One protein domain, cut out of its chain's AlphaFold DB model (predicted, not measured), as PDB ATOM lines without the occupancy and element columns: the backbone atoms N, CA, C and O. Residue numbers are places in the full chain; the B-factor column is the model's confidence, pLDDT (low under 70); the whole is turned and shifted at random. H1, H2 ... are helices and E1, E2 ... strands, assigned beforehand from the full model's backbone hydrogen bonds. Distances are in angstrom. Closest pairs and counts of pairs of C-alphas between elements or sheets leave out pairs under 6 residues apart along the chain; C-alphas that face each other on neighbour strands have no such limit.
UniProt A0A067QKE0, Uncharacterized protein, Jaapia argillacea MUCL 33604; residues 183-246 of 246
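What this domain is: This is residues 183 to 246 of the 246 residues of an uncharacterized protein of Jaapia argillacea MUCL 33604 (UniProt A0A067QKE0). Little of this rounded model is regular: two small two-stranded ribbons, hairpin E1-E2 and pair E3-E4, are joined by loops, with one-turn helix H1 beyond the end of E3. The 64 printed residues run E1, E2, E3, H1, E4; both ribbons are antiparallel. It is mostly strand, though named elements hold only 25 residues, and compact, with a radius of gyration of the C-alphas of 12.3 A and spans of 32 by 26 by 21 A.

Where its parts are: Find C-alpha 189 at (193.020, 146.551, 229.513); E1 runs 19.2 A to residue 197, bending by 84 degrees at 192. Next come E2, residues 202 to 205, E3, 213 to 216, H1, 223 to 226, and E4, 240 to 243, ending at (195.603, 154.474, 232.505).

How they stand to each other: In E1-E2, look for N 195 and O 204, 2.8 A apart. In E3-E4, N 214 and O 242 are 2.9 A apart. The closest C-alphas of E1 and E3, Val 190 and Val 213, are 6.1 A apart. E2 and E4 are apart. H1 is too short for an O i to N i+4 pair.

The domain as a whole: The printed part has no cut. The long link is residues 227 to 239. Residues 233 and 246 are under pLDDT 70.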
ATOM      1  N   THR A 183     182.597 153.470 238.440       82.38
ATOM      2  CA  THR A 183     184.046 153.524 238.562       82.38
ATOM      3  C   THR A 183     184.521 154.710 237.742       82.38
ATOM      4  O   THR A 183     183.924 155.084 236.734       82.38
ATOM      5  N   ASN A 184     185.567 155.365 238.218       82.06
ATOM      6  CA  ASN A 184     186.206 156.484 237.537       82.06
ATOM      7  C   ASN A 184     187.238 156.020 236.491       82.06
ATOM      8  O   ASN A 184     188.071 156.818 236.075       82.06
ATOM      9  N   GLY A 185     187.237 154.737 236.110       87.38
ATOM     10  CA  GLY A 185     188.221 154.200 235.175       87.38
ATOM     11  C   GLY A 185     187.763 154.221 233.726       87.38
ATOM     12  O   GLY A 185     186.575 154.183 233.416       87.38
ATOM     13  N   CYS A 186     188.757 154.227 232.843       90.19
ATOM     14  CA  CYS A 186     188.608 154.252 231.391       90.19
ATOM     15  C   CYS A 186     188.168 152.890 230.799       90.19
ATOM     16  O   CYS A 186     187.855 152.804 229.616       90.19
ATOM     17  N   GLY A 187     188.199 151.801 231.583       91.31
ATOM     18  CA  GLY A 187     187.911 150.441 231.113       91.31
ATOM     19  C   GLY A 187     189.009 149.803 230.250       91.31
ATOM     20  O   GLY A 187     188.838 148.676 229.795       91.31
ATOM     21  N   ALA A 188     190.139 150.482 230.028       93.50
ATOM     22  CA  ALA A 188     191.245 149.942 229.238       93.50
ATOM     23  C   ALA A 188     191.860 148.696 229.890       93.50
ATOM     24  O   ALA A 188     191.970 148.612 231.116       93.50
ATOM     25  N   VAL A 189     192.292 147.743 229.062       93.38
ATOM     26  CA  VAL A 189     193.020 146.551 229.513       93.38
ATOM     27  C   VAL A 189     194.390 146.973 230.024       93.38
ATOM     28  O   VAL A 189     195.138 147.626 229.308       93.38
ATOM     29  N   VAL A 190     194.732 146.578 231.243       94.19
ATOM     30  CA  VAL A 190     196.018 146.866 231.889       94.19
ATOM     31  C   VAL A 190     196.984 145.700 231.673       94.19
ATOM     32  O   VAL A 190     198.069 145.889 231.130       94.19
ATOM     33  N   HIS A 191     196.551 144.483 232.019       94.00
ATOM     34  CA  HIS A 191     197.291 143.233 231.817       94.00
ATOM     35  C   HIS A 191     196.336 142.117 231.400       94.00
ATOM     36  O   HIS A 191     195.211 142.069 231.889       94.00
ATOM     37  N   VAL A 192     196.792 141.202 230.543       92.88
ATOM     38  CA  VAL A 192     195.998 140.037 230.105       92.88
ATOM     39  C   VAL A 192     196.243 138.818 230.997       92.88
ATOM     40  O   VAL A 192     195.309 138.063 231.254       92.88
ATOM     41  N   HIS A 193     197.470 138.672 231.515       91.31
ATOM     42  CA  HIS A 193     197.877 137.559 232.372       91.31
ATOM     43  C   HIS A 193     198.411 138.059 233.716       91.31
ATOM     44  O   HIS A 193     199.621 138.252 233.880       91.31
ATOM     45  N   ALA A 194     197.502 138.277 234.664       92.25
ATOM     46  CA  ALA A 194     197.820 138.656 236.032       92.25
ATOM     47  C   ALA A 194     197.289 137.638 237.047       92.25
ATOM     48  O   ALA A 194     196.267 136.995 236.825       92.25
ATOM     49  N   SER A 195     197.964 137.526 238.185       91.88
ATOM     50  CA  SER A 195     197.574 136.692 239.317       91.88
ATOM     51  C   SER A 195     197.596 137.506 240.621       91.88
ATOM     52  O   SER A 195     198.478 138.350 240.829       91.88
ATOM     53  N   PRO A 196     196.612 137.320 241.516       89.81
ATOM     54  CA  PRO A 196     196.522 138.093 242.746       89.81
ATOM     55  C   PRO A 196     197.488 137.557 243.811       89.81
ATOM     56  O   PRO A 196     197.524 136.359 244.090       89.81
ATOM     57  N   ARG A 197     198.225 138.440 244.497       86.56
ATOM     58  CA  ARG A 197     199.036 138.069 245.671       86.56
ATOM     59  C   ARG A 197     198.284 138.413 246.956       86.56
ATOM     60  O   ARG A 197     198.398 139.526 247.474       86.56
ATOM     61  N   ARG A 198     197.551 137.427 247.494       78.44
ATOM     62  CA  ARG A 198     196.653 137.566 248.666       78.44
ATOM     63  C   ARG A 198     197.297 138.269 249.872       78.44
ATOM     64  O   ARG A 198     196.635 139.037 250.553       78.44
ATOM     65  N   ARG A 199     198.592 138.045 250.126       77.19
ATOM     66  CA  ARG A 199     199.293 138.594 251.305       77.19
ATOM     67  C   ARG A 199     199.713 140.061 251.180       77.19
ATOM     68  O   ARG A 199     200.025 140.678 252.192       77.19
ATOM     69  N   CYS A 200     199.768 140.610 249.968       77.75
ATOM     70  CA  CYS A 200     200.328 141.946 249.736       77.75
ATOM     71  C   CYS A 200     199.344 142.918 249.086       77.75
ATOM     72  O   CYS A 200     199.702 144.074 248.910       77.75
ATOM     73  N   PHE A 201     198.142 142.469 248.706       80.94
ATOM     74  CA  PHE A 201     197.199 143.262 247.905       80.94
ATOM     75  C   PHE A 201     197.814 143.790 246.592       80.94
ATOM     76  O   PHE A 201     197.409 144.824 246.070       80.94
ATOM     77  N   VAL A 202     198.801 143.068 246.053       85.75
ATOM     78  CA  VAL A 202     199.486 143.384 244.791       85.75
ATOM     79  C   VAL A 202     199.131 142.317 243.763       85.75
ATOM     80  O   VAL A 202     198.972 141.145 244.105       85.75
ATOM     81  N   TRP A 203     199.042 142.711 242.499       89.75
ATOM     82  CA  TRP A 203     198.918 141.791 241.375       89.75
ATOM     83  C   TRP A 203     200.295 141.507 240.784       89.75
ATOM     84  O   TRP A 203     201.080 142.428 240.575       89.75
ATOM     85  N   ALA A 204     200.594 140.238 240.532       91.00
ATOM     86  CA  ALA A 204     201.743 139.846 239.731       91.00
ATOM     87  C   ALA A 204     201.286 139.704 238.280       91.00
ATOM     88  O   ALA A 204     200.297 139.030 238.018       91.00
ATOM     89  N   ALA A 205     201.983 140.339 237.346       90.38
ATOM     90  CA  ALA A 205     201.739 140.154 235.924       90.38
ATOM     91  C   ALA A 205     202.913 139.401 235.305       90.38
ATOM     92  O   ALA A 205     204.067 139.765 235.521       90.38
ATOM     93  N   ASN A 206     202.607 138.379 234.507       87.81
ATOM     94  CA  ASN A 206     203.621 137.593 233.795       87.81
ATOM     95  C   ASN A 206     203.881 138.137 232.382       87.81
ATOM     96  O   ASN A 206     204.741 137.641 231.662       87.81
ATOM     97  N   THR A 207     203.104 139.136 231.963       89.88
ATOM     98  CA  THR A 207     203.153 139.727 230.623       89.88
ATOM     99  C   THR A 207     203.363 141.236 230.718       89.88
ATOM    100  O   THR A 207     202.899 141.844 231.691       89.88
ATOM    101  N   PRO A 208     204.029 141.852 229.720       90.56
ATOM    102  CA  PRO A 208     204.161 143.302 229.648       90.56
ATOM    103  C   PRO A 208     202.803 144.000 229.765       90.56
ATOM    104  O   PRO A 208     201.780 143.482 229.309       90.56
ATOM    105  N   ALA A 209     202.797 145.180 230.384       91.56
ATOM    106  CA  ALA A 209     201.606 146.014 230.456       91.56
ATOM    107  C   ALA A 209     201.150 146.443 229.054       91.56
ATOM    108  O   ALA A 209     201.949 146.527 228.116       91.56
ATOM    109  N   SER A 210     199.855 146.724 228.901       94.00
ATOM    110  CA  SER A 210     199.348 147.265 227.641       94.00
ATOM    111  C   SER A 210     199.924 148.661 227.369       94.00
ATOM    112  O   SER A 210     200.275 149.397 228.289       94.00
ATOM    113  N   ALA A 211     199.950 149.080 226.101       93.81
ATOM    114  CA  ALA A 211     200.456 150.400 225.707       93.81
ATOM    115  C   ALA A 211     199.665 151.586 226.301       93.81
ATOM    116  O   ALA A 211     200.118 152.724 226.232       93.81
ATOM    117  N   SER A 212     198.477 151.334 226.864       92.75
ATOM    118  CA  SER A 212     197.664 152.353 227.543       92.75
ATOM    119  C   SER A 212     198.068 152.586 229.001       92.75
ATOM    120  O   SER A 212     197.585 153.533 229.627       92.75
ATOM    121  N   VAL A 213     198.931 151.723 229.541       93.44
ATOM    122  CA  VAL A 213     199.418 151.798 230.914       93.44
ATOM    123  C   VAL A 213     200.626 152.720 230.976       93.44
ATOM    124  O   VAL A 213     201.580 152.571 230.217       93.44
ATOM    125  N   VAL A 214     200.584 153.667 231.907       94.38
ATOM    126  CA  VAL A 214     201.696 154.567 232.207       94.38
ATOM    127  C   VAL A 214     202.193 154.340 233.630       94.38
ATOM    128  O   VAL A 214     201.370 154.153 234.534       94.38
ATOM    129  N   PRO A 215     203.517 154.370 233.857       91.94
ATOM    130  CA  PRO A 215     204.059 154.329 235.204       91.94
ATOM    131  C   PRO A 215     203.650 155.600 235.955       91.94
ATOM    132  O   PRO A 215     203.691 156.707 235.411       91.94
ATOM    133  N   LEU A 216     203.240 155.439 237.210       92.69
ATOM    134  CA  LEU A 216     202.925 156.536 238.118       92.69
ATOM    135  C   LEU A 216     204.050 156.724 239.129       92.69
ATOM    136  O   LEU A 216     204.609 155.760 239.651       92.69
ATOM    137  N   ASP A 217     204.338 157.984 239.449       92.88
ATOM    138  CA  ASP A 217     205.314 158.312 240.483       92.88
ATOM    139  C   ASP A 217     204.806 157.874 241.866       92.88
ATOM    140  O   ASP A 217     203.629 157.998 242.211       92.88
ATOM    141  N   THR A 218     205.733 157.419 242.695       91.44
ATOM    142  CA  THR A 218     205.584 157.122 244.121       91.44
ATOM    143  C   THR A 218     204.886 158.227 244.922       91.44
ATOM    144  O   THR A 218     204.252 157.940 245.943       91.44
ATOM    145  N   SER A 219     204.968 159.488 244.478       93.75
ATOM    146  CA  SER A 219     204.296 160.630 245.108       93.75
ATOM    147  C   SER A 219     202.770 160.552 245.054       93.75
ATOM    148  O   SER A 219     202.114 161.149 245.904       93.75
ATOM    149  N   TYR A 220     202.205 159.815 244.091       91.25
ATOM    150  CA  TYR A 220     200.759 159.599 243.970       91.25
ATOM    151  C   TYR A 220     200.212 158.595 244.990       91.25
ATOM    152  O   TYR A 220     198.997 158.450 245.114       91.25
ATOM    153  N   PHE A 221     201.092 157.909 245.719       89.88
ATOM    154  CA  PHE A 221     200.730 156.840 246.639       89.88
ATOM    155  C   PHE A 221     201.023 157.225 248.088       89.88
ATOM    156  O   PHE A 221     202.004 157.920 248.387       89.88
ATOM    157  N   ASP A 222     200.187 156.724 248.998       92.19
ATOM    158  CA  ASP A 222     200.360 156.883 250.441       92.19
ATOM    159  C   ASP A 222     201.665 156.250 250.931       92.19
ATOM    160  O   ASP A 222     202.173 155.289 250.351       92.19
ATOM    161  N   VAL A 223     202.185 156.742 252.061       89.81
ATOM    162  CA  VAL A 223     203.460 156.288 252.653       89.81
ATOM    163  C   VAL A 223     203.498 154.767 252.860       89.81
ATOM    164  O   VAL A 223     204.531 154.140 252.626       89.81
ATOM    165  N   GLY A 224     202.365 154.162 253.232       86.75
ATOM    166  CA  GLY A 224     202.248 152.712 253.400       86.75
ATOM    167  C   GLY A 224     202.479 151.944 252.098       86.75
ATOM    168  O   GLY A 224     203.308 151.040 252.058       86.75
ATOM    169  N   VAL A 225     201.807 152.336 251.012       85.06
ATOM    170  CA  VAL A 225     201.946 151.688 249.696       85.06
ATOM    171  C   VAL A 225     203.315 151.984 249.089       85.06
ATOM    172  O   VAL A 225     203.954 151.095 248.534       85.06
ATOM    173  N   ARG A 226     203.811 153.211 249.267       87.50
ATOM    174  CA  ARG A 226     205.131 153.637 248.798       87.50
ATOM    175  C   ARG A 226     206.253 152.770 249.362       87.50
ATOM    176  O   ARG A 226     207.183 152.451 248.636       87.50
ATOM    177  N   SER A 227     206.146 152.341 250.621       85.75
ATOM    178  CA  SER A 227     207.128 151.427 251.223       85.75
ATOM    179  C   SER A 227     207.182 150.051 250.543       85.75
ATOM    180  O   SER A 227     208.195 149.362 250.634       85.75
ATOM    181  N   MET A 228     206.116 149.660 249.835       82.44
ATOM    182  CA  MET A 228     206.042 148.405 249.084       82.44
ATOM    183  C   MET A 228     206.511 148.551 247.633       82.44
ATOM    184  O   MET A 228     206.755 147.535 246.982       82.44
ATOM    185  N   MET A 229     206.632 149.781 247.125       86.94
ATOM    186  CA  MET A 229     207.156 150.069 245.792       86.94
ATOM    187  C   MET A 229     208.677 149.993 245.836       86.94
ATOM    188  O   MET A 229     209.344 150.871 246.377       86.94
ATOM    189  N   MET A 230     209.228 148.898 245.324       83.69
ATOM    190  CA  MET A 230     210.660 148.639 245.330       83.69
ATOM    191  C   MET A 230     211.064 147.871 244.079       83.69
ATOM    192  O   MET A 230     210.340 146.991 243.604       83.69
ATOM    193  N   ASN A 231     212.275 148.158 243.616       81.50
ATOM    194  CA  ASN A 231     212.980 147.310 242.671       81.50
ATOM    195  C   ASN A 231     213.675 146.229 243.494       81.50
ATOM    196  O   ASN A 231     214.546 146.517 244.315       81.50
ATOM    197  N   SER A 232     213.236 144.988 243.326       72.69
ATOM    198  CA  SER A 232     213.878 143.852 243.981       72.69
ATOM    199  C   SER A 232     215.210 143.517 243.306       72.69
ATOM    200  O   SER A 232     215.409 143.791 242.121       72.69
ATOM    201  N   SER A 233     216.123 142.892 244.052       63.16
ATOM    202  CA  SER A 233     217.413 142.427 243.525       63.16
ATOM    203  C   SER A 233     217.266 141.369 242.426       63.16
ATOM    204  O   SER A 233     218.150 141.254 241.584       63.16
ATOM    205  N   CYS A 234     216.145 140.640 242.390       73.12
ATOM    206  CA  CYS A 234     215.821 139.689 241.326       73.12
ATOM    207  C   CYS A 234     215.259 140.345 240.050       73.12
ATOM    208  O   CYS A 234     214.858 139.642 239.129       73.12
ATOM    209  N   GLY A 235     215.213 141.680 239.980       73.44
ATOM    210  CA  GLY A 235     214.741 142.417 238.806       73.44
ATOM    211  C   GLY A 235     213.221 142.574 238.723       73.44
ATOM    212  O   GLY A 235     212.740 143.301 237.856       73.44
ATOM    213  N   CYS A 236     212.450 141.975 239.637       78.75
ATOM    214  CA  CYS A 236     211.017 142.243 239.728       78.75
ATOM    215  C   CYS A 236     210.792 143.688 240.188       78.75
ATOM    216  O   CYS A 236     211.338 144.127 241.210       78.75
ATOM    217  N   VAL A 237     209.957 144.413 239.449       83.38
ATOM    218  CA  VAL A 237     209.606 145.801 239.741       83.38
ATOM    219  C   VAL A 237     208.218 145.835 240.365       83.38
ATOM    220  O   VAL A 237     207.264 145.283 239.819       83.38
ATOM    221  N   LYS A 238     208.101 146.474 241.532       87.25
ATOM    222  CA  LYS A 238     206.809 146.848 242.113       87.25
ATOM    223  C   LYS A 238     206.577 148.325 241.835       87.25
ATOM    224  O   LYS A 238     207.048 149.175 242.587       87.25
ATOM    225  N   GLU A 239     205.870 148.610 240.751       89.88
ATOM    226  CA  GLU A 239     205.558 149.973 240.323       89.88
ATOM    227  C   GLU A 239     204.072 150.297 240.466       89.88
ATOM    228  O   GLU A 239     203.199 149.429 240.393       89.88
ATOM    229  N   GLY A 240     203.790 151.577 240.694       89.44
ATOM    230  CA  GLY A 240     202.450 152.120 240.551       89.44
ATOM    231  C   GLY A 240     202.130 152.347 239.080       89.44
ATOM    232  O   GLY A 240     202.969 152.852 238.340       89.44
ATOM    233  N   ILE A 241     200.909 152.020 238.663       92.44
ATOM    234  CA  ILE A 241     200.480 152.142 237.266       92.44
ATOM    235  C   ILE A 241     199.162 152.910 237.141       92.44
ATOM    236  O   ILE A 241     198.311 152.853 238.029       92.44
ATOM    237  N   GLY A 242     198.990 153.616 236.024       90.81
ATOM    238  CA  GLY A 242     197.788 154.370 235.669       90.81
ATOM    239  C   GLY A 242     197.355 154.124 234.220       90.81
ATOM    240  O   GLY A 242     198.133 153.629 233.413       90.81
ATOM    241  N   CYS A 243     196.107 154.468 233.886       92.06
ATOM    242  CA  CYS A 243     195.603 154.474 232.505       92.06
ATOM    243  C   CYS A 243     195.802 155.867 231.900       92.06
ATOM    244  O   CYS A 243     195.376 156.851 232.500       92.06
ATOM    245  N   ALA A 244     196.406 155.949 230.713       91.56
ATOM    246  CA  ALA A 244     196.571 157.203 229.973       91.56
ATOM    247  C   ALA A 244     195.372 157.563 229.080       91.56
ATOM    248  O   ALA A 244     195.415 158.575 228.387       91.56
ATOM    249  N   VAL A 245     194.317 156.745 229.058       83.50
ATOM    250  CA  VAL A 245     193.109 157.037 228.277       83.50
ATOM    251  C   VAL A 245     192.338 158.152 228.981       83.50
ATOM    252  O   VAL A 245     191.772 157.936 230.056       83.50
ATOM    253  N   TRP A 246     192.377 159.336 228.373       64.44
ATOM    254  CA  TRP A 246     191.624 160.532 228.749       64.44
ATOM    255  C   TRP A 246     190.325 160.662 227.952       64.44
ATOM    256  O   TRP A 246     190.278 160.182 226.795       64.44
TER     257      TRP A 246